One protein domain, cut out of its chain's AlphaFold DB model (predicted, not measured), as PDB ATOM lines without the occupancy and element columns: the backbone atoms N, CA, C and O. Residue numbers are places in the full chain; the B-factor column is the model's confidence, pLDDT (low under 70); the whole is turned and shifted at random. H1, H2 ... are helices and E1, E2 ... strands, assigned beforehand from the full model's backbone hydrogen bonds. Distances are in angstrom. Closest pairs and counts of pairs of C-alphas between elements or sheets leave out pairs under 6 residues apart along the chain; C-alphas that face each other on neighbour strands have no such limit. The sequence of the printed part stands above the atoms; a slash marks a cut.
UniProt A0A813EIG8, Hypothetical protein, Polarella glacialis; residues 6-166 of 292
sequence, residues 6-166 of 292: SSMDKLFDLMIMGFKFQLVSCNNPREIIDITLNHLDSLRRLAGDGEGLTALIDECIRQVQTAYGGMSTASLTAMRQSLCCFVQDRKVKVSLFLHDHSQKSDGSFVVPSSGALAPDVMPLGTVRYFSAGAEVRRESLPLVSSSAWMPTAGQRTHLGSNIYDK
ATOM      1  N   SER A   6     179.140 119.673  95.678       87.94
ATOM      2  CA  SER A   6     178.274 119.413  94.518       87.94
ATOM      3  C   SER A   6     176.805 119.158  94.890       87.94
ATOM      4  O   SER A   6     175.897 119.522  94.139       87.94
ATOM      5  N   SER A   7     176.541 118.520  96.032       87.06
ATOM      6  CA  SER A   7     175.172 118.288  96.506       87.06
ATOM      7  C   SER A   7     174.555 119.558  97.082       87.06
ATOM      8  O   SER A   7     173.355 119.762  96.912       87.06
ATOM      9  N   MET A   8     175.350 120.424  97.720       89.06
ATOM     10  CA  MET A   8     174.868 121.733  98.165       89.06
ATOM     11  C   MET A   8     174.499 122.638  96.989       89.06
ATOM     12  O   MET A   8     173.435 123.249  97.028       89.06
ATOM     13  N   ASP A   9     175.311 122.673  95.930       89.81
ATOM     14  CA  ASP A   9     175.016 123.475  94.734       89.81
ATOM     15  C   ASP A   9     173.692 123.054  94.090       89.81
ATOM     16  O   ASP A   9     172.828 123.883  93.799       89.81
ATOM     17  N   LYS A  10     173.473 121.741  93.955       90.00
ATOM     18  CA  LYS A  10     172.209 121.191  93.444       90.00
ATOM     19  C   LYS A  10     171.021 121.546  94.335       90.00
ATOM     20  O   LYS A  10     169.937 121.825  93.823       90.00
ATOM     21  N   LEU A  11     171.204 121.520  95.655       89.69
ATOM     22  CA  LEU A  11     170.158 121.905  96.598       89.69
ATOM     23  C   LEU A  11     169.829 123.396  96.474       89.69
ATOM     24  O   LEU A  11     168.656 123.763  96.463       89.69
ATOM     25  N   PHE A  12     170.840 124.251  96.328       91.19
ATOM     26  CA  PHE A  12     170.648 125.682  96.112       91.19
ATOM     27  C   PHE A  12     169.886 125.963  94.811       91.19
ATOM     28  O   PHE A  12     168.914 126.722  94.822       91.19
ATOM     29  N   ASP A  13     170.261 125.302  93.714       92.62
ATOM     30  CA  ASP A  13     169.549 125.405  92.439       92.62
ATOM     31  C   ASP A  13     168.082 124.981  92.572       92.62
ATOM     32  O   ASP A  13     167.184 125.661  92.068       92.62
ATOM     33  N   LEU A  14     167.817 123.889  93.295       92.06
ATOM     34  CA  LEU A  14     166.462 123.416  93.564       92.06
ATOM     35  C   LEU A  14     165.652 124.454  94.356       92.06
ATOM     36  O   LEU A  14     164.522 124.766  93.973       92.06
ATOM     37  N   MET A  15     166.234 125.035  95.408       91.50
ATOM     38  CA  MET A  15     165.590 126.070  96.224       91.50
ATOM     39  C   MET A  15     165.292 127.340  95.416       91.50
ATOM     40  O   MET A  15     164.179 127.867  95.478       91.50
ATOM     41  N   ILE A  16     166.249 127.807  94.606       93.88
ATOM     42  CA  ILE A  16     166.076 128.971  93.725       93.88
ATOM     43  C   ILE A  16     164.981 128.715  92.689       93.88
ATOM     44  O   ILE A  16     164.154 129.596  92.445       93.88
ATOM     45  N   MET A  17     164.935 127.522  92.090       94.81
ATOM     46  CA  MET A  17     163.884 127.179  91.131       94.81
ATOM     47  C   MET A  17     162.509 127.065  91.797       94.81
ATOM     48  O   MET A  17     161.520 127.494  91.204       94.81
ATOM     49  N   GLY A  18     162.437 126.568  93.036       93.25
ATOM     50  CA  GLY A  18     161.214 126.589  93.842       93.25
ATOM     51  C   GLY A  18     160.720 128.010  94.118       93.25
ATOM     52  O   GLY A  18     159.552 128.319  93.883       93.25
ATOM     53  N   PHE A  19     161.619 128.909  94.518       93.25
ATOM     54  CA  PHE A  19     161.291 130.322  94.715       93.25
ATOM     55  C   PHE A  19     160.862 131.009  93.409       93.25
ATOM     56  O   PHE A  19     159.864 131.730  93.379       93.25
ATOM     57  N   LYS A  20     161.554 130.731  92.296       94.94
ATOM     58  CA  LYS A  20     161.172 131.214  90.963       94.94
ATOM     59  C   LYS A  20     159.756 130.778  90.595       94.94
ATOM     60  O   LYS A  20     158.980 131.604  90.119       94.94
ATOM     61  N   PHE A  21     159.414 129.510  90.825       93.94
ATOM     62  CA  PHE A  21     158.066 129.004  90.584       93.94
ATOM     63  C   PHE A  21     157.018 129.796  91.380       93.94
ATOM     64  O   PHE A  21     156.012 130.219  90.809       93.94
ATOM     65  N   GLN A  22     157.269 130.049  92.669       92.75
ATOM     66  CA  GLN A  22     156.362 130.823  93.521       92.75
ATOM     67  C   GLN A  22     156.182 132.257  92.996       92.75
ATOM     68  O   GLN A  22     155.049 132.691  92.819       92.75
ATOM     69  N   LEU A  23     157.269 132.957  92.644       93.31
ATOM     70  CA  LEU A  23     157.217 134.326  92.102       93.31
ATOM     71  C   LEU A  23     156.433 134.436  90.787       93.31
ATOM     72  O   LEU A  23     155.655 135.379  90.586       93.31
ATOM     73  N   VAL A  24     156.655 133.485  89.876       91.56
ATOM     74  CA  VAL A  24     155.958 133.427  88.583       91.56
ATOM     75  C   VAL A  24     154.474 133.125  88.786       91.56
ATOM     76  O   VAL A  24     153.650 133.676  88.059       91.56
ATOM     77  N   SER A  25     154.141 132.319  89.794       90.25
ATOM     78  CA  SER A  25     152.768 131.899  90.096       90.25
ATOM     79  C   SER A  25     151.972 132.900  90.941       90.25
ATOM     80  O   SER A  25     150.777 132.697  91.125       90.25
ATOM     81  N   CYS A  26     152.598 133.964  91.461       89.12
ATOM     82  CA  CYS A  26     151.890 135.012  92.198       89.12
ATOM     83  C   CYS A  26     150.876 135.740  91.307       89.12
ATOM     84  O   CYS A  26     151.262 136.346  90.300       89.12
ATOM     85  N   ASN A  27     149.616 135.780  91.744       85.56
ATOM     86  CA  ASN A  27     148.548 136.520  91.062       85.56
ATOM     87  C   ASN A  27     148.471 137.979  91.534       85.56
ATOM     88  O   ASN A  27     148.143 138.878  90.759       85.56
ATOM     89  N   ASN A  28     148.819 138.231  92.795       87.81
ATOM     90  CA  ASN A  28     148.915 139.560  93.395       87.81
ATOM     91  C   ASN A  28     150.345 139.814  93.907       87.81
ATOM     92  O   ASN A  28     150.897 138.957  94.591       87.81
ATOM     93  N   PRO A  29     150.966 140.986  93.666       90.38
ATOM     94  CA  PRO A  29     152.283 141.306  94.225       90.38
ATOM     95  C   PRO A  29     152.350 141.253  95.764       90.38
ATOM     96  O   PRO A  29     153.432 141.027  96.303       90.38
ATOM     97  N   ARG A  30     151.224 141.405  96.483       91.25
ATOM     98  CA  ARG A  30     151.179 141.198  97.947       91.25
ATOM     99  C   ARG A  30     151.471 139.761  98.372       91.25
ATOM    100  O   ARG A  30     151.995 139.562  99.462       91.25
ATOM    101  N   GLU A  31     151.211 138.781  97.509       91.69
ATOM    102  CA  GLU A  31     151.449 137.367  97.813       91.69
ATOM    103  C   GLU A  31     152.922 137.064  98.087       91.69
ATOM    104  O   GLU A  31     153.217 136.093  98.769       91.69
ATOM    105  N   ILE A  32     153.856 137.898  97.619       93.25
ATOM    106  CA  ILE A  32     155.283 137.748  97.938       93.25
ATOM    107  C   ILE A  32     155.508 137.838  99.449       93.25
ATOM    108  O   ILE A  32     156.276 137.057 100.003       93.25
ATOM    109  N   ILE A  33     154.802 138.751 100.121       93.88
ATOM    110  CA  ILE A  33     154.867 138.892 101.577       93.88
ATOM    111  C   ILE A  33     154.245 137.658 102.231       93.88
ATOM    112  O   ILE A  33     154.844 137.076 103.131       93.88
ATOM    113  N   ASP A  34     153.081 137.224 101.749       92.75
ATOM    114  CA  ASP A  34     152.392 136.045 102.277       92.75
ATOM    115  C   ASP A  34     153.243 134.771 102.156       92.75
ATOM    116  O   ASP A  34     153.284 133.985 103.105       92.75
ATOM    117  N   ILE A  35     153.950 134.601 101.032       93.81
ATOM    118  CA  ILE A  35     154.925 133.531 100.782       93.81
ATOM    119  C   ILE A  35     156.051 133.591 101.811       93.81
ATOM    120  O   ILE A  35     156.361 132.582 102.439       93.81
ATOM    121  N   THR A  36     156.654 134.766 102.019       94.44
ATOM    122  CA  THR A  36     157.714 134.937 103.022       94.44
ATOM    123  C   THR A  36     157.211 134.583 104.414       94.44
ATOM    124  O   THR A  36     157.861 133.825 105.131       94.44
ATOM    125  N   LEU A  37     156.031 135.074 104.783       94.38
ATOM    126  CA  LEU A  37     155.409 134.736 106.051       94.38
ATOM    127  C   LEU A  37     155.113 133.223 106.130       94.38
ATOM    128  O   LEU A  37     155.248 132.645 107.198       94.38
ATOM    129  N   ASN A  38     154.740 132.556 105.023       93.50
ATOM    130  CA  ASN A  38     154.412 131.119 105.012       93.50
ATOM    131  C   ASN A  38     155.681 130.290 105.255       93.50
ATOM    132  O   ASN A  38     155.652 129.281 105.964       93.50
ATOM    133  N   HIS A  39     156.815 130.748 104.722       92.56
ATOM    134  CA  HIS A  39     158.118 130.172 105.030       92.56
ATOM    135  C   HIS A  39     158.504 130.383 106.501       92.56
ATOM    136  O   HIS A  39     159.005 129.452 107.122       92.56
ATOM    137  N   LEU A  40     158.242 131.559 107.085       93.25
ATOM    138  CA  LEU A  40     158.509 131.819 108.507       93.25
ATOM    139  C   LEU A  40     157.615 130.974 109.425       93.25
ATOM    140  O   LEU A  40     158.103 130.413 110.403       93.25
ATOM    141  N   ASP A  41     156.341 130.805 109.069       91.00
ATOM    142  CA  ASP A  41     155.415 129.912 109.770       91.00
ATOM    143  C   ASP A  41     155.903 128.454 109.696       91.00
ATOM    144  O   ASP A  41     155.887 127.729 110.693       91.00
ATOM    145  N   SER A  42     156.395 128.024 108.529       90.06
ATOM    146  CA  SER A  42     157.011 126.702 108.350       90.06
ATOM    147  C   SER A  42     158.270 126.538 109.206       90.06
ATOM    148  O   SER A  42     158.417 125.528 109.889       90.06
ATOM    149  N   LEU A  43     159.149 127.544 109.234       90.19
ATOM    150  CA  LEU A  43     160.346 127.541 110.080       90.19
ATOM    151  C   LEU A  43     159.992 127.462 111.564       90.19
ATOM    152  O   LEU A  43     160.621 126.704 112.295       90.19
ATOM    153  N   ARG A  44     158.955 128.185 112.002       88.81
ATOM    154  CA  ARG A  44     158.451 128.113 113.376       88.81
ATOM    155  C   ARG A  44     157.992 126.701 113.733       88.81
ATOM    156  O   ARG A  44     158.283 126.227 114.824       88.81
ATOM    157  N   ARG A  45     157.312 126.008 112.811       87.81
ATOM    158  CA  ARG A  45     156.900 124.606 113.006       87.81
ATOM    159  C   ARG A  45     158.095 123.657 113.086       87.81
ATOM    160  O   ARG A  45     158.096 122.782 113.944       87.81
ATOM    161  N   LEU A  46     159.104 123.836 112.228       87.06
ATOM    162  CA  LEU A  46     160.324 123.016 112.245       87.06
ATOM    163  C   LEU A  46     161.169 123.238 113.508       87.06
ATOM    164  O   LEU A  46     161.795 122.301 113.994       87.06
ATOM    165  N   ALA A  47     161.200 124.467 114.026       85.62
ATOM    166  CA  ALA A  47     161.956 124.835 115.221       85.62
ATOM    167  C   ALA A  47     161.432 124.172 116.511       85.62
ATOM    168  O   ALA A  47     162.199 124.010 117.461       85.62
ATOM    169  N   GLY A  48     160.151 123.785 116.550       80.44
ATOM    170  CA  GLY A  48     159.513 123.209 117.737       80.44
ATOM    171  C   GLY A  48     159.588 124.133 118.961       80.44
ATOM    172  O   GLY A  48     159.542 125.357 118.833       80.44
ATOM    173  N   ASP A  49     159.749 123.547 120.150       75.81
ATOM    174  CA  ASP A  49     159.866 124.273 121.427       75.81
ATOM    175  C   ASP A  49     161.305 124.737 121.737       75.81
ATOM    176  O   ASP A  49     161.685 124.897 122.896       75.81
ATOM    177  N   GLY A  50     162.138 124.941 120.709       73.25
ATOM    178  CA  GLY A  50     163.506 125.430 120.879       73.25
ATOM    179  C   GLY A  50     163.540 126.763 121.633       73.25
ATOM    180  O   GLY A  50     163.049 127.783 121.139       73.25
ATOM    181  N   GLU A  51     164.122 126.756 122.835       74.19
ATOM    182  CA  GLU A  51     164.117 127.897 123.750       74.19
ATOM    183  C   GLU A  51     164.764 129.130 123.082       74.19
ATOM    184  O   GLU A  51     165.891 129.084 122.590       74.19
ATOM    185  N   GLY A  52     164.014 130.232 122.983       80.31
ATOM    186  CA  GLY A  52     164.449 131.484 122.347       80.31
ATOM    187  C   GLY A  52     164.329 131.551 120.815       80.31
ATOM    188  O   GLY A  52     164.085 132.639 120.290       80.31
ATOM    189  N   LEU A  53     164.408 130.433 120.082       87.25
ATOM    190  CA  LEU A  53     164.329 130.437 118.609       87.25
ATOM    191  C   LEU A  53     162.950 130.890 118.109       87.25
ATOM    192  O   LEU A  53     162.859 131.717 117.203       87.25
ATOM    193  N   THR A  54     161.878 130.424 118.748       88.44
ATOM    194  CA  THR A  54     160.507 130.845 118.414       88.44
ATOM    195  C   THR A  54     160.308 132.351 118.597       88.44
ATOM    196  O   THR A  54     159.700 132.992 117.744       88.44
ATOM    197  N   ALA A  55     160.895 132.947 119.642       90.38
ATOM    198  CA  ALA A  55     160.817 134.390 119.871       90.38
ATOM    199  C   ALA A  55     161.551 135.193 118.782       90.38
ATOM    200  O   ALA A  55     161.066 136.240 118.352       90.38
ATOM    201  N   LEU A  56     162.692 134.691 118.295       93.19
ATOM    202  CA  LEU A  56     163.414 135.305 117.176       93.19
ATOM    203  C   LEU A  56     162.613 135.232 115.869       93.19
ATOM    204  O   LEU A  56     162.598 136.200 115.107       93.19
ATOM    205  N   ILE A  57     161.932 134.111 115.610       93.69
ATOM    206  CA  ILE A  57     161.076 133.958 114.425       93.69
ATOM    207  C   ILE A  57     159.870 134.899 114.508       93.69
ATOM    208  O   ILE A  57     159.560 135.574 113.528       93.69
ATOM    209  N   ASP A  58     159.234 135.010 115.675       92.06
ATOM    210  CA  ASP A  58     158.103 135.919 115.887       92.06
ATOM    211  C   ASP A  58     158.510 137.390 115.703       92.06
ATOM    212  O   ASP A  58     157.802 138.166 115.054       92.06
ATOM    213  N   GLU A  59     159.695 137.773 116.186       95.19
ATOM    214  CA  GLU A  59     160.251 139.103 115.936       95.19
ATOM    215  C   GLU A  59     160.561 139.319 114.444       95.19
ATOM    216  O   GLU A  59     160.272 140.388 113.902       95.19
ATOM    217  N   CYS A  60     161.068 138.305 113.738       95.69
ATOM    218  CA  CYS A  60     161.283 138.371 112.291       95.69
ATOM    219  C   CYS A  60     159.963 138.581 111.528       95.69
ATOM    220  O   CYS A  60     159.880 139.461 110.667       95.69
ATOM    221  N   ILE A  61     158.905 137.845 111.887       95.00
ATOM    222  CA  ILE A  61     157.555 138.019 111.330       95.00
ATOM    223  C   ILE A  61     157.081 139.463 111.533       95.00
ATOM    224  O   ILE A  61     156.637 140.114 110.580       95.00
ATOM    225  N   ARG A  62     157.231 139.998 112.750       95.94
ATOM    226  CA  ARG A  62     156.855 141.379 113.078       95.94
ATOM    227  C   ARG A  62     157.627 142.396 112.235       95.94
ATOM    228  O   ARG A  62     157.041 143.370 111.752       95.94
ATOM    229  N   GLN A  63     158.926 142.186 112.030       96.56
ATOM    230  CA  GLN A  63     159.759 143.061 111.200       96.56
ATOM    231  C   GLN A  63     159.351 143.018 109.726       96.56
ATOM    232  O   GLN A  63     159.228 144.076 109.111       96.56
ATOM    233  N   VAL A  64     159.065 141.833 109.176       95.69
ATOM    234  CA  VAL A  64     158.570 141.685 107.798       95.69
ATOM    235  C   VAL A  64     157.251 142.437 107.617       95.69
ATOM    236  O   VAL A  64     157.109 143.222 106.680       95.69
ATOM    237  N   GLN A  65     156.304 142.270 108.541       94.62
ATOM    238  CA  GLN A  65     155.026 142.984 108.492       94.62
ATOM    239  C   GLN A  65     155.207 144.502 108.598       94.62
ATOM    240  O   GLN A  65     154.579 145.250 107.849       94.62
ATOM    241  N   THR A  66     156.096 144.964 109.479       96.12
ATOM    242  CA  THR A  66     156.370 146.398 109.665       96.12
ATOM    243  C   THR A  66     157.031 147.013 108.429       96.12
ATOM    244  O   THR A  66     156.655 148.105 108.010       96.12
ATOM    245  N   ALA A  67     157.999 146.319 107.828       94.31
ATOM    246  CA  ALA A  67     158.759 146.828 106.690       94.31
ATOM    247  C   ALA A  67     157.953 146.804 105.384       94.31
ATOM    248  O   ALA A  67     158.010 147.755 104.606       94.31
ATOM    249  N   TYR A  68     157.195 145.729 105.143       94.44
ATOM    250  CA  TYR A  68     156.573 145.472 103.842       94.44
ATOM    251  C   TYR A  68     155.045 145.617 103.841       94.44
ATOM    252  O   TYR A  68     154.461 145.878 102.789       94.44
ATOM    253  N   GLY A  69     154.374 145.507 104.993       89.81
ATOM    254  CA  GLY A  69     152.907 145.504 105.079       89.81
ATOM    255  C   GLY A  69     152.244 146.817 104.651       89.81
ATOM    256  O   GLY A  69     151.145 146.804 104.101       89.81
ATOM    257  N   GLY A  70     152.930 147.950 104.840       91.38
ATOM    258  CA  GLY A  70     152.459 149.275 104.418       91.38
ATOM    259  C   GLY A  70     152.816 149.660 102.978       91.38
ATOM    260  O   GLY A  70     152.501 150.771 102.550       91.38
ATOM    261  N   MET A  71     153.500 148.797 102.222       93.81
ATOM    262  CA  MET A  71     153.964 149.152 100.882       93.81
ATOM    263  C   MET A  71     152.814 149.284  99.881       93.81
ATOM    264  O   MET A  71     151.857 148.505  99.864       93.81
ATOM    265  N   SER A  72     152.946 150.266  98.987       94.00
ATOM    266  CA  SER A  72     152.008 150.444  97.881       94.00
ATOM    267  C   SER A  72     152.086 149.279  96.887       94.00
ATOM    268  O   SER A  72     153.147 148.679  96.688       94.00
ATOM    269  N   THR A  73     150.985 149.009  96.182       90.75
ATOM    270  CA  THR A  73     150.944 147.995  95.116       90.75
ATOM    271  C   THR A  73     151.995 148.256  94.033       90.75
ATOM    272  O   THR A  73     152.591 147.312  93.521       90.75
ATOM    273  N   ALA A  74     152.276 149.525  93.713       93.75
ATOM    274  CA  ALA A  74     153.303 149.895  92.740       93.75
ATOM    275  C   ALA A  74     154.705 149.477  93.208       93.75
ATOM    276  O   ALA A  74     155.445 148.844  92.458       93.75
ATOM    277  N   SER A  75     155.045 149.758  94.468       95.88
ATOM    278  CA  SER A  75     156.334 149.378  95.056       95.88
ATOM    279  C   SER A  75     156.500 147.859  95.130       95.88
ATOM    280  O   SER A  75     157.562 147.339  94.792       95.88
ATOM    281  N   LEU A  76     155.445 147.132  95.512       93.94
ATOM    282  CA  LEU A  76     155.459 145.666  95.539       93.94
ATOM    283  C   LEU A  76     155.572 145.066  94.131       93.94
ATOM    284  O   LEU A  76     156.268 144.074  93.931       93.94
ATOM    285  N   THR A  77     154.948 145.692  93.132       94.06
ATOM    286  CA  THR A  77     155.080 145.278  91.727       94.06
ATOM    287  C   THR A  77     156.504 145.493  91.217       94.06
ATOM    288  O   THR A  77     157.065 144.597  90.589       94.06
ATOM    289  N   ALA A  78     157.119 146.637  91.532       96.38
ATOM    290  CA  ALA A  78     158.511 146.913  91.184       96.38
ATOM    291  C   ALA A  78     159.472 145.913  91.854       96.38
ATOM    292  O   ALA A  78     160.380 145.390  91.207       96.38
ATOM    293  N   MET A  79     159.228 145.578  93.126       95.12
ATOM    294  CA  MET A  79     159.973 144.538  93.835       95.12
ATOM    295  C   MET A  79     159.829 143.178  93.147       95.12
ATOM    296  O   MET A  79     160.836 142.536  92.853       95.12
ATOM    297  N   ARG A  80     158.596 142.766  92.821       94.62
ATOM    298  CA  ARG A  80     158.335 141.526  92.082       94.62
ATOM    299  C   ARG A  80     159.099 141.488  90.764       94.62
ATOM    300  O   ARG A  80     159.715 140.477  90.452       94.62
ATOM    301  N   GLN A  81     159.068 142.575  89.999       95.12
ATOM    302  CA  GLN A  81     159.772 142.661  88.723       95.12
ATOM    303  C   GLN A  81     161.281 142.486  88.908       95.12
ATOM    304  O   GLN A  81     161.885 141.699  88.186       95.12
ATOM    305  N   SER A  82     161.873 143.160  89.895       96.75
ATOM    306  CA  SER A  82     163.299 143.028  90.214       96.75
ATOM    307  C   SER A  82     163.672 141.581  90.558       96.75
ATOM    308  O   SER A  82     164.615 141.025  89.993       96.75
ATOM    309  N   LEU A  83     162.871 140.927  91.405       95.44
ATOM    310  CA  LEU A  83     163.062 139.522  91.771       95.44
ATOM    311  C   LEU A  83     162.913 138.585  90.564       95.44
ATOM    312  O   LEU A  83     163.741 137.697  90.374       95.44
ATOM    313  N   CYS A  84     161.906 138.802  89.714       94.19
ATOM    314  CA  CYS A  84     161.726 138.041  88.478       94.19
ATOM    315  C   CYS A  84     162.922 138.204  87.533       94.19
ATOM    316  O   CYS A  84     163.399 137.205  87.001       94.19
ATOM    317  N   CYS A  85     163.440 139.425  87.361       95.81
ATOM    318  CA  CYS A  85     164.641 139.686  86.566       95.81
ATOM    319  C   CYS A  85     165.870 138.965  87.134       95.81
ATOM    320  O   CYS A  85     166.669 138.432  86.371       95.81
ATOM    321  N   PHE A  86     166.010 138.899  88.460       95.69
ATOM    322  CA  PHE A  86     167.112 138.182  89.103       95.69
ATOM    323  C   PHE A  86     167.087 136.672  88.806       95.69
ATOM    324  O   PHE A  86     168.131 136.066  88.569       95.69
ATOM    325  N   VAL A  87     165.902 136.053  88.774       94.62
ATOM    326  CA  VAL A  87     165.758 134.600  88.548       94.62
ATOM    327  C   VAL A  87     165.470 134.212  87.091       94.62
ATOM    328  O   VAL A  87     165.360 133.019  86.786       94.62
ATOM    329  N   GLN A  88     165.322 135.171  86.170       92.31
ATOM    330  CA  GLN A  88     164.810 134.913  84.815       92.31
ATOM    331  C   GLN A  88     165.649 133.886  84.039       92.31
ATOM    332  O   GLN A  88     165.088 132.952  83.459       92.31
ATOM    333  N   ASP A  89     166.976 133.972  84.143       93.94
ATOM    334  CA  ASP A  89     167.917 133.151  83.371       93.94
ATOM    335  C   ASP A  89     168.214 131.788  84.009       93.94
ATOM    336  O   ASP A  89     168.849 130.926  83.401       93.94
ATOM    337  N   ARG A  90     167.708 131.535  85.221       93.44
ATOM    338  CA  ARG A  90     167.828 130.229  85.882       93.44
ATOM    339  C   ARG A  90     166.871 129.226  85.230       93.44
ATOM    340  O   ARG A  90     165.655 129.360  85.352       93.44
ATOM    341  N   LYS A  91     167.404 128.231  84.518       94.44
ATOM    342  CA  LYS A  91     166.625 127.211  83.779       94.44
ATOM    343  C   LYS A  91     166.956 125.780  84.214       94.44
ATOM    344  O   LYS A  91     166.918 124.851  83.409       94.44
ATOM    345  N   VAL A  92     167.309 125.596  85.485       95.31
ATOM    346  CA  VAL A  92     167.608 124.266  86.027       95.31
ATOM    347  C   VAL A  92     166.331 123.427  86.037       95.31
ATOM    348  O   VAL A  92     165.274 123.873  86.483       95.31
ATOM    349  N   LYS A  93     166.416 122.211  85.501       95.25
ATOM    350  CA  LYS A  93     165.278 121.298  85.393       95.25
ATOM    351  C   LYS A  93     165.029 120.624  86.734       95.25
ATOM    352  O   LYS A  93     165.937 120.013  87.287       95.25
ATOM    353  N   VAL A  94     163.799 120.704  87.224       93.75
ATOM    354  CA  VAL A  94     163.390 120.086  88.485       93.75
ATOM    355  C   VAL A  94     162.318 119.050  88.180       93.75
ATOM    356  O   VAL A  94     161.257 119.384  87.655       93.75
ATOM    357  N   SER A  95     162.582 117.788  88.521       90.88
ATOM    358  CA  SER A  95     161.715 116.657  88.162       90.88
ATOM    359  C   SER A  95     160.266 116.833  88.624       90.88
ATOM    360  O   SER A  95     159.357 116.524  87.860       90.88
ATOM    361  N   LEU A  96     160.049 117.389  89.824       91.25
ATOM    362  CA  LEU A  96     158.710 117.673  90.357       91.25
ATOM    363  C   LEU A  96     157.913 118.600  89.423       91.25
ATOM    364  O   LEU A  96     156.788 118.295  89.051       91.25
ATOM    365  N   PHE A  97     158.515 119.707  88.985       92.69
ATOM    366  CA  PHE A  97     157.833 120.681  88.131       92.69
ATOM    367  C   PHE A  97     157.667 120.212  86.683       92.69
ATOM    368  O   PHE A  97     156.711 120.602  86.016       92.69
ATOM    369  N   LEU A  98     158.577 119.365  86.195       93.19
ATOM    370  CA  LEU A  98     158.422 118.712  84.896       93.19
ATOM    371  C   LEU A  98     157.251 117.723  84.899       93.19
ATOM    372  O   LEU A  98     156.492 117.679  83.932       93.19
ATOM    373  N   HIS A  99     157.104 116.952  85.981       91.06
ATOM    374  CA  HIS A  99     156.010 115.995  86.143       91.06
ATOM    375  C   HIS A  99     154.653 116.698  86.262       91.06
ATOM    376  O   HIS A  99     153.705 116.310  85.589       91.06
ATOM    377  N   ASP A 100     154.595 117.795  87.020       88.81
ATOM    378  CA  ASP A 100     153.387 118.614  87.194       88.81
ATOM    379  C   ASP A 100     153.055 119.494  85.972       88.81
ATOM    380  O   ASP A 100     152.103 120.275  86.007       88.81
ATOM    381  N   HIS A 101     153.861 119.432  84.906       90.19
ATOM    382  CA  HIS A 101     153.764 120.279  83.709       90.19
ATOM    383  C   HIS A 101     153.809 121.792  83.979       90.19
ATOM    384  O   HIS A 101     153.500 122.600  83.100       90.19
ATOM    385  N   SER A 102     154.245 122.202  85.172       90.62
ATOM    386  CA  SER A 102     154.479 123.608  85.489       90.62
ATOM    387  C   SER A 102     155.799 124.106  84.902       90.62
ATOM    388  O   SER A 102     155.943 125.302  84.653       90.62
ATOM    389  N   GLN A 103     156.745 123.204  84.627       95.00
ATOM    390  CA  GLN A 103     157.997 123.479  83.928       95.00
ATOM    391  C   GLN A 103     158.049 122.734  82.588       95.00
ATOM    392  O   GLN A 103     157.664 121.572  82.478       95.00
ATOM    393  N   LYS A 104     158.563 123.401  81.556       93.94
ATOM    394  CA  LYS A 104     158.824 122.817  80.238       93.94
ATOM    395  C   LYS A 104     160.152 122.058  80.226       93.94
ATOM    396  O   LYS A 104     161.042 122.297  81.042       93.94
ATOM    397  N   SER A 105     160.339 121.198  79.226       93.75
ATOM    398  CA  SER A 105     161.582 120.437  79.030       93.75
ATOM    399  C   SER A 105     162.823 121.309  78.788       93.75
ATOM    400  O   SER A 105     163.942 120.822  78.962       93.75
ATOM    401  N   ASP A 106     162.649 122.586  78.432       93.69
ATOM    402  CA  ASP A 106     163.710 123.595  78.294       93.69
ATOM    403  C   ASP A 106     164.081 124.297  79.620       93.69
ATOM    404  O   ASP A 106     164.965 125.153  79.640       93.69
ATOM    405  N   GLY A 107     163.420 123.940  80.728       91.12
ATOM    406  CA  GLY A 107     163.635 124.514  82.056       91.12
ATOM    407  C   GLY A 107     162.858 125.806  82.341       91.12
ATOM    408  O   GLY A 107     162.962 126.336  83.449       91.12
ATOM    409  N   SER A 108     162.071 126.323  81.392       93.62
ATOM    410  CA  SER A 108     161.202 127.490  81.608       93.62
ATOM    411  C   SER A 108     159.901 127.117  82.328       93.62
ATOM    412  O   SER A 108     159.394 126.008  82.177       93.62
ATOM    413  N   PHE A 109     159.348 128.044  83.116       94.50
ATOM    414  CA  PHE A 109     158.059 127.850  83.788       94.50
ATOM    415  C   PHE A 109     156.893 128.317  82.916       94.50
ATOM    416  O   PHE A 109     156.995 129.309  82.190       94.50
ATOM    417  N   VAL A 110     155.775 127.605  83.016       91.06
ATOM    418  CA  VAL A 110     154.489 127.988  82.435       91.06
ATOM    419  C   VAL A 110     153.813 128.978  83.382       91.06
ATOM    420  O   VAL A 110     153.666 128.708  84.571       91.06
ATOM    421  N   VAL A 111     153.414 130.139  82.859       88.44
ATOM    422  CA  VAL A 111     152.668 131.138  83.635       88.44
ATOM    423  C   VAL A 111     151.213 130.671  83.762       88.44
ATOM    424  O   VAL A 111     150.620 130.335  82.732       88.44
ATOM    425  N   PRO A 112     150.623 130.658  84.970       83.00
ATOM    426  CA  PRO A 112     149.220 130.300  85.146       83.00
ATOM    427  C   PRO A 112     148.300 131.200  84.311       83.00
ATOM    428  O   PRO A 112     148.384 132.426  84.370       83.00
ATOM    429  N   SER A 113     147.411 130.588  83.532       81.69
ATOM    430  CA  SER A 113     146.385 131.279  82.738       81.69
ATOM    431  C   SER A 113     145.003 131.260  83.402       81.69
ATOM    432  O   SER A 113     144.015 131.671  82.792       81.69
ATOM    433  N   SER A 114     144.937 130.793  84.647       82.31
ATOM    434  CA  SER A 114     143.734 130.550  85.442       82.31
ATOM    435  C   SER A 114     144.080 130.613  86.933       82.31
ATOM    436  O   SER A 114     145.235 130.424  87.323       82.31
ATOM    437  N   GLY A 115     143.082 130.858  87.785       80.94
ATOM    438  CA  GLY A 115     143.291 130.906  89.231       80.94
ATOM    439  C   GLY A 115     142.374 131.874  89.965       80.94
ATOM    440  O   GLY A 115     141.338 132.301  89.461       80.94
ATOM    441  N   ALA A 116     142.752 132.210  91.193       83.19
ATOM    442  CA  ALA A 116     142.022 133.177  91.995       83.19
ATOM    443  C   ALA A 116     142.463 134.607  91.642       83.19
ATOM    444  O   ALA A 116     143.659 134.903  91.604       83.19
ATOM    445  N   LEU A 117     141.501 135.493  91.391       82.88
ATOM    446  CA  LEU A 117     141.735 136.926  91.233       82.88
ATOM    447  C   LEU A 117     142.136 137.531  92.572       82.88
ATOM    448  O   LEU A 117     141.668 137.085  93.616       82.88
ATOM    449  N   ALA A 118     142.961 138.574  92.536       80.06
ATOM    450  CA  ALA A 118     143.289 139.329  93.735       80.06
ATOM    451  C   ALA A 118     142.021 139.940  94.372       80.06
ATOM    452  O   ALA A 118     141.041 140.199  93.662       80.06
ATOM    453  N   PRO A 119     142.033 140.208  95.692       76.88
ATOM    454  CA  PRO A 119     140.937 140.914  96.346       76.88
ATOM    455  C   PRO A 119     140.674 142.243  95.637       76.88
ATOM    456  O   PRO A 119     141.610 142.900  95.179       76.88
ATOM    457  N   ASP A 120     139.401 142.614  95.523       78.12
ATOM    458  CA  ASP A 120     138.947 143.866  94.901       78.12
ATOM    459  C   ASP A 120     139.214 143.997  93.387       78.12
ATOM    460  O   ASP A 120     138.933 145.041  92.790       78.12
ATOM    461  N   VAL A 121     139.702 142.938  92.730       82.81
ATOM    462  CA  VAL A 121     139.841 142.892  91.269       82.81
ATOM    463  C   VAL A 121     138.575 142.326  90.641       82.81
ATOM    464  O   VAL A 121     138.048 141.289  91.040       82.81
ATOM    465  N   MET A 122     138.075 143.029  89.625       84.62
ATOM    466  CA  MET A 122     136.895 142.594  88.886       84.62
ATOM    467  C   MET A 122     137.220 141.430  87.942       84.62
ATOM    468  O   MET A 122     138.351 141.331  87.460       84.62
ATOM    469  N   PRO A 123     136.230 140.581  87.614       83.81
ATOM    470  CA  PRO A 123     136.409 139.510  86.644       83.81
ATOM    471  C   PRO A 123     136.953 140.009  85.304       83.81
ATOM    472  O   PRO A 123     136.573 141.085  84.820       83.81
ATOM    473  N   LEU A 124     137.813 139.199  84.684       85.06
ATOM    474  CA  LEU A 124     138.365 139.490  83.364       85.06
ATOM    475  C   LEU A 124     137.234 139.679  82.342       85.06
ATOM    476  O   LEU A 124     136.255 138.936  82.336       85.06
ATOM    477  N   GLY A 125     137.381 140.676  81.470       86.12
ATOM    478  CA  GLY A 125     136.361 141.043  80.481       86.12
ATOM    479  C   GLY A 125     135.367 142.092  80.974       86.12
ATOM    480  O   GLY A 125     134.530 142.535  80.194       86.12
ATOM    481  N   THR A 126     135.464 142.538  82.229       87.62
ATOM    482  CA  THR A 126     134.665 143.664  82.731       87.62
ATOM    483  C   THR A 126     135.192 144.989  82.175       87.62
ATOM    484  O   THR A 126     136.300 145.411  82.499       87.62
ATOM    485  N   VAL A 127     134.377 145.679  81.378       90.62
ATOM    486  CA  VAL A 127     134.637 147.029  80.860       90.62
ATOM    487  C   VAL A 127     133.761 148.024  81.617       90.62
ATOM    488  O   VAL A 127     132.548 147.840  81.733       90.62
ATOM    489  N   ARG A 128     134.369 149.093  82.142       92.19
ATOM    490  CA  ARG A 128     133.680 150.165  82.878       92.19
ATOM    491  C   ARG A 128     133.841 151.480  82.134       92.19
ATOM    492  O   ARG A 128     134.951 151.849  81.759       92.19
ATOM    493  N   TYR A 129     132.743 152.200  81.973       94.38
ATOM    494  CA  TYR A 129     132.707 153.518  81.358       94.38
ATOM    495  C   TYR A 129     132.458 154.559  82.442       94.38
ATOM    496  O   TYR A 129     131.505 154.438  83.214       94.38
ATOM    497  N   PHE A 130     133.291 155.593  82.474       94.69
ATOM    498  CA  PHE A 130     133.182 156.685  83.434       94.69
ATOM    499  C   PHE A 130     132.873 157.998  82.717       94.69
ATOM    500  O   PHE A 130     133.449 158.286  81.671       94.69
ATOM    501  N   SER A 131     131.993 158.810  83.301       94.44
ATOM    502  CA  SER A 131     131.743 160.196  82.896       94.44
ATOM    503  C   SER A 131     131.682 161.062  84.145       94.44
ATOM    504  O   SER A 131     131.064 160.671  85.133       94.44
ATOM    505  N   ALA A 132     132.360 162.211  84.127       93.62
ATOM    506  CA  ALA A 132     132.471 163.113  85.278       93.62
ATOM    507  C   ALA A 132     132.899 162.414  86.595       93.62
ATOM    508  O   ALA A 132     132.455 162.782  87.677       93.62
ATOM    509  N   GLY A 133     133.748 161.381  86.506       90.44
ATOM    510  CA  GLY A 133     134.241 160.622  87.665       90.44
ATOM    511  C   GLY A 133     133.277 159.566  88.222       90.44
ATOM    512  O   GLY A 133     133.668 158.812  89.109       90.44
ATOM    513  N   ALA A 134     132.059 159.455  87.686       92.12
ATOM    514  CA  ALA A 134     131.090 158.426  88.055       92.12
ATOM    515  C   ALA A 134     131.030 157.312  86.999       92.12
ATOM    516  O   ALA A 134     131.154 157.569  85.801       92.12
ATOM    517  N   GLU A 135     130.837 156.066  87.437       91.69
ATOM    518  CA  GLU A 135     130.611 154.937  86.529       91.69
ATOM    519  C   GLU A 135     129.209 155.047  85.914       91.69
ATOM    520  O   GLU A 135     128.212 155.040  86.630       91.69
ATOM    521  N   VAL A 136     129.135 155.152  84.586       94.75
ATOM    522  CA  VAL A 136     127.876 155.346  83.843       94.75
ATOM    523  C   VAL A 136     127.394 154.051  83.203       94.75
ATOM    524  O   VAL A 136     126.195 153.840  83.037       94.75
ATOM    525  N   ARG A 137     128.321 153.173  82.816       91.69
ATOM    526  CA  ARG A 137     127.999 151.915  82.143       91.69
ATOM    527  C   ARG A 137     129.023 150.846  82.492       91.69
ATOM    528  O   ARG A 137     130.212 151.130  82.621       91.69
ATOM    529  N   ARG A 138     128.545 149.607  82.574       92.00
ATOM    530  CA  ARG A 138     129.356 148.401  82.719       92.00
ATOM    531  C   ARG A 138     128.959 147.387  81.661       92.00
ATOM    532  O   ARG A 138     127.783 147.244  81.346       92.00
ATOM    533  N   GLU A 139     129.949 146.696  81.129       92.12
ATOM    534  CA  GLU A 139     129.806 145.689  80.088       92.12
ATOM    535  C   GLU A 139     130.726 144.508  80.400       92.12
ATOM    536  O   GLU A 139     131.791 144.694  80.987       92.12
ATOM    537  N   SER A 140     130.311 143.297  80.037       88.19
ATOM    538  CA  SER A 140     131.145 142.102  80.146       88.19
ATOM    539  C   SER A 140     131.378 141.536  78.754       88.19
ATOM    540  O   SER A 140     130.430 141.180  78.054       88.19
ATOM    541  N   LEU A 141     132.644 141.492  78.351       86.31
ATOM    542  CA  LEU A 141     133.077 140.903  77.095       86.31
ATOM    543  C   LEU A 141     133.407 139.419  77.301       86.31
ATOM    544  O   LEU A 141     134.127 139.080  78.247       86.31
ATOM    545  N   PRO A 142     132.936 138.525  76.415       81.06
ATOM    546  CA  PRO A 142     133.304 137.120  76.470       81.06
ATOM    547  C   PRO A 142     134.780 136.963  76.077       81.06
ATOM    548  O   PRO A 142     135.154 137.165  74.923       81.06
ATOM    549  N   LEU A 143     135.628 136.608  77.044       79.56
ATOM    550  CA  LEU A 143     137.037 136.278  76.822       79.56
ATOM    551  C   LEU A 143     137.237 134.764  76.927       79.56
ATOM    552  O   LEU A 143     136.619 134.113  77.767       79.56
ATOM    553  N   VAL A 144     138.169 134.220  76.139       70.56
ATOM    554  CA  VAL A 144     138.456 132.771  76.009       70.56
ATOM    555  C   VAL A 144     138.958 132.119  77.317       70.56
ATOM    556  O   VAL A 144     139.143 130.909  77.390       70.56
ATOM    557  N   SER A 145     139.132 132.877  78.401       69.50
ATOM    558  CA  SER A 145     139.529 132.332  79.708       69.50
ATOM    559  C   SER A 145     138.964 133.104  80.903       69.50
ATOM    560  O   SER A 145     139.468 132.942  82.009       69.50
ATOM    561  N   SER A 146     137.929 133.941  80.735       67.19
ATOM    562  CA  SER A 146     137.400 134.726  81.867       67.19
ATOM    563  C   SER A 146     136.822 133.847  82.978       67.19
ATOM    564  O   SER A 146     137.004 134.156  84.151       67.19
ATOM    565  N   SER A 147     136.190 132.726  82.623       71.75
ATOM    566  CA  SER A 147     135.617 131.763  83.571       71.75
ATOM    567  C   SER A 147     136.661 130.957  84.344       71.75
ATOM    568  O   SER A 147     136.336 130.375  85.374       71.75
ATOM    569  N   ALA A 148     137.906 130.911  83.862       81.56
ATOM    570  CA  ALA A 148     138.998 130.216  84.536       81.56
ATOM    571  C   ALA A 148     139.579 131.031  85.707       81.56
ATOM    572  O   ALA A 148     140.406 130.523  86.465       81.56
ATOM    573  N   TRP A 149     139.149 132.290  85.850       81.56
ATOM    574  CA  TRP A 149     139.542 133.184  86.928       81.56
ATOM    575  C   TRP A 149     138.380 133.415  87.888       81.56
ATOM    576  O   TRP A 149     137.357 133.990  87.519       81.56
ATOM    577  N   MET A 150     138.545 132.982  89.135       81.56
ATOM    578  CA  MET A 150     137.503 133.078  90.157       81.56
ATOM    579  C   MET A 150     137.800 134.211  91.142       81.56
ATOM    580  O   MET A 150     138.952 134.375  91.543       81.56
ATOM    581  N   PRO A 151     136.797 134.991  91.580       78.94
ATOM    582  CA  PRO A 151     136.977 135.945  92.670       78.94
ATOM    583  C   PRO A 151     137.471 135.248  93.947       78.94
ATOM    584  O   PRO A 151     136.939 134.205  94.322       78.94
ATOM    585  N   THR A 152     138.469 135.822  94.624       76.31
ATOM    586  CA  THR A 152     138.936 135.318  95.926       76.31
ATOM    587  C   THR A 152     138.227 136.012  97.085       76.31
ATOM    588  O   THR A 152     137.929 137.203  97.017       76.31
ATOM    589  N   ALA A 153     138.016 135.291  98.189       67.88
ATOM    590  CA  ALA A 153     137.432 135.824  99.425       67.88
ATOM    591  C   ALA A 153     138.460 136.531 100.338       67.88
ATOM    592  O   ALA A 153     138.209 136.726 101.523       67.88
ATOM    593  N   GLY A 154     139.637 136.882  99.811       67.56
ATOM    594  CA  GLY A 154     140.712 137.515 100.584       67.56
ATOM    595  C   GLY A 154     141.550 136.544 101.416       67.56
ATOM    596  O   GLY A 154     142.211 136.965 102.360       67.56
ATOM    597  N   GLN A 155     141.527 135.250 101.089       75.56
ATOM    598  CA  GLN A 155     142.371 134.262 101.759       75.56
ATOM    599  C   GLN A 155     143.845 134.449 101.381       75.56
ATOM    600  O   GLN A 155     144.171 134.774 100.237       75.56
ATOM    601  N   ARG A 156     144.728 134.214 102.356       82.12
ATOM    602  CA  ARG A 156     146.183 134.179 102.164       82.12
ATOM    603  C   ARG A 156     146.547 133.099 101.145       82.12
ATOM    604  O   ARG A 156     145.963 132.018 101.160       82.12
ATOM    605  N   THR A 157     147.511 133.386 100.271       86.94
ATOM    606  CA  THR A 157     147.939 132.424  99.246       86.94
ATOM    607  C   THR A 157     148.500 131.141  99.864       86.94
ATOM    608  O   THR A 157     149.151 131.163 100.910       86.94
ATOM    609  N   HIS A 158     148.287 130.020  99.174       86.81
ATOM    610  CA  HIS A 158     148.921 128.745  99.508       86.81
ATOM    611  C   HIS A 158     150.373 128.660  99.013       86.81
ATOM    612  O   HIS A 158     151.104 127.751  99.415       86.81
ATOM    613  N   LEU A 159     150.816 129.588  98.155       89.44
ATOM    614  CA  LEU A 159     152.215 129.672  97.734       89.44
ATOM    615  C   LEU A 159     153.128 129.865  98.955       89.44
ATOM    616  O   LEU A 159     152.788 130.584  99.888       89.44
ATOM    617  N   GLY A 160     154.296 129.223  98.955       88.25
ATOM    618  CA  GLY A 160     155.199 129.205 100.115       88.25
ATOM    619  C   GLY A 160     154.895 128.105 101.137       88.25
ATOM    620  O   GLY A 160     155.614 127.970 102.121       88.25
ATOM    621  N   SER A 161     153.863 127.290 100.902       88.25
ATOM    622  CA  SER A 161     153.696 126.002 101.590       88.25
ATOM    623  C   SER A 161     154.643 124.949 100.999       88.25
ATOM    624  O   SER A 161     155.190 125.138  99.907       88.25
ATOM    625  N   ASN A 162     154.817 123.825 101.697       85.25
ATOM    626  CA  ASN A 162     155.648 122.723 101.220       85.25
ATOM    627  C   ASN A 162     155.150 122.212  99.854       85.25
ATOM    628  O   ASN A 162     154.015 121.767  99.704       85.25
ATOM    629  N   ILE A 163     156.020 122.278  98.843       82.69
ATOM    630  CA  ILE A 163     155.707 121.870  97.466       82.69
ATOM    631  C   ILE A 163     155.624 120.348  97.295       82.69
ATOM    632  O   ILE A 163     155.132 119.889  96.268       82.69
ATOM    633  N   TYR A 164     156.108 119.588  98.278       80.12
ATOM    634  CA  TYR A 164     156.140 118.126  98.264       80.12
ATOM    635  C   TYR A 164     154.961 117.477  98.996       80.12
ATOM    636  O   TYR A 164     154.838 116.249  98.985       80.12
ATOM    637  N   ASP A 165     154.088 118.270  99.622       79.00
ATOM    638  CA  ASP A 165     152.899 117.731 100.270       79.00
ATOM    639  C   ASP A 165     151.965 117.123  99.212       79.00
ATOM    640  O   ASP A 165     151.626 117.743  98.200       79.00
ATOM    641  N   LYS A 166     151.545 115.875  99.452       55.34
ATOM    642  CA  LYS A 166     150.773 115.054  98.500       55.34
ATOM    643  C   LYS A 166     149.379 115.628  98.187       55.34
ATOM    644  O   LYS A 166     148.781 115.235  97.189       55.34
TER     645      LYS A 166
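What this domain is: This is residues 6 to 166 of the 292 residues of the protein "Hypothetical protein" of Polarella glacialis (UniProt A0A813EIG8). A loose body of helices, H1 paired with H4 and the helical hairpin H2 and H3 beside them, fills one end, and the strand hairpin E2 and E3 lies far out at the other. Between them the short pair E1 and E4 bridges the way out and back. The printed part has 161 residues, with five named helices, then four named strands; E2 and E3 form an antiparallel sheet, E1 and E4 a parallel one, and the class is mixed. The whole is loose, radius of gyration of the C-alphas 19.1 A, spanning 59 by 41 by 30 A.

Where its parts are: Find C-alpha 126 at (134.665, 143.664, 82.731); E2 runs from there to 131, 16.8 A, and E3 returns over residues 134 to 140, 18.1 A. E1 is residues 115 to 117 and E4 149 to 151. H1 starts at C-alpha 6, (178.274, 119.413, 94.518), and runs 28.7 A to 25. H2 is residues 31 to 47, 23.9 A; H3 53 to 68, 22.5 A; H4 73 to 87, 21.0 A; H5 95 to 99.

How they stand to each other: In the hairpin E2 and E3, N 129 and O 137 are 2.8 A apart, within hydrogen-bond range. E1 and E4 have N 117 and O 150 at 2.8 A. H2 and H3 touch, closest C-alphas Arg 44 and Thr 54 at 6.1 A, a shallow tilt of 6 degrees, opposite ways. H1 touches H4 with residues 16 to 24 alone, closest C-alphas Lys 20 and Val 87 at 6.2 A. H5 is near H1. In H1 to H5 every O i to N i+4 pair is within hydrogen-bond range.

The domain as a whole: The C-alphas of Ser 6 and Ala 132 are farthest apart, 64.0 A. The printed part has no cut; the link H5 to E1 is long. Residues 145 to 146, 153 to 154 and 166 have pLDDT under 70.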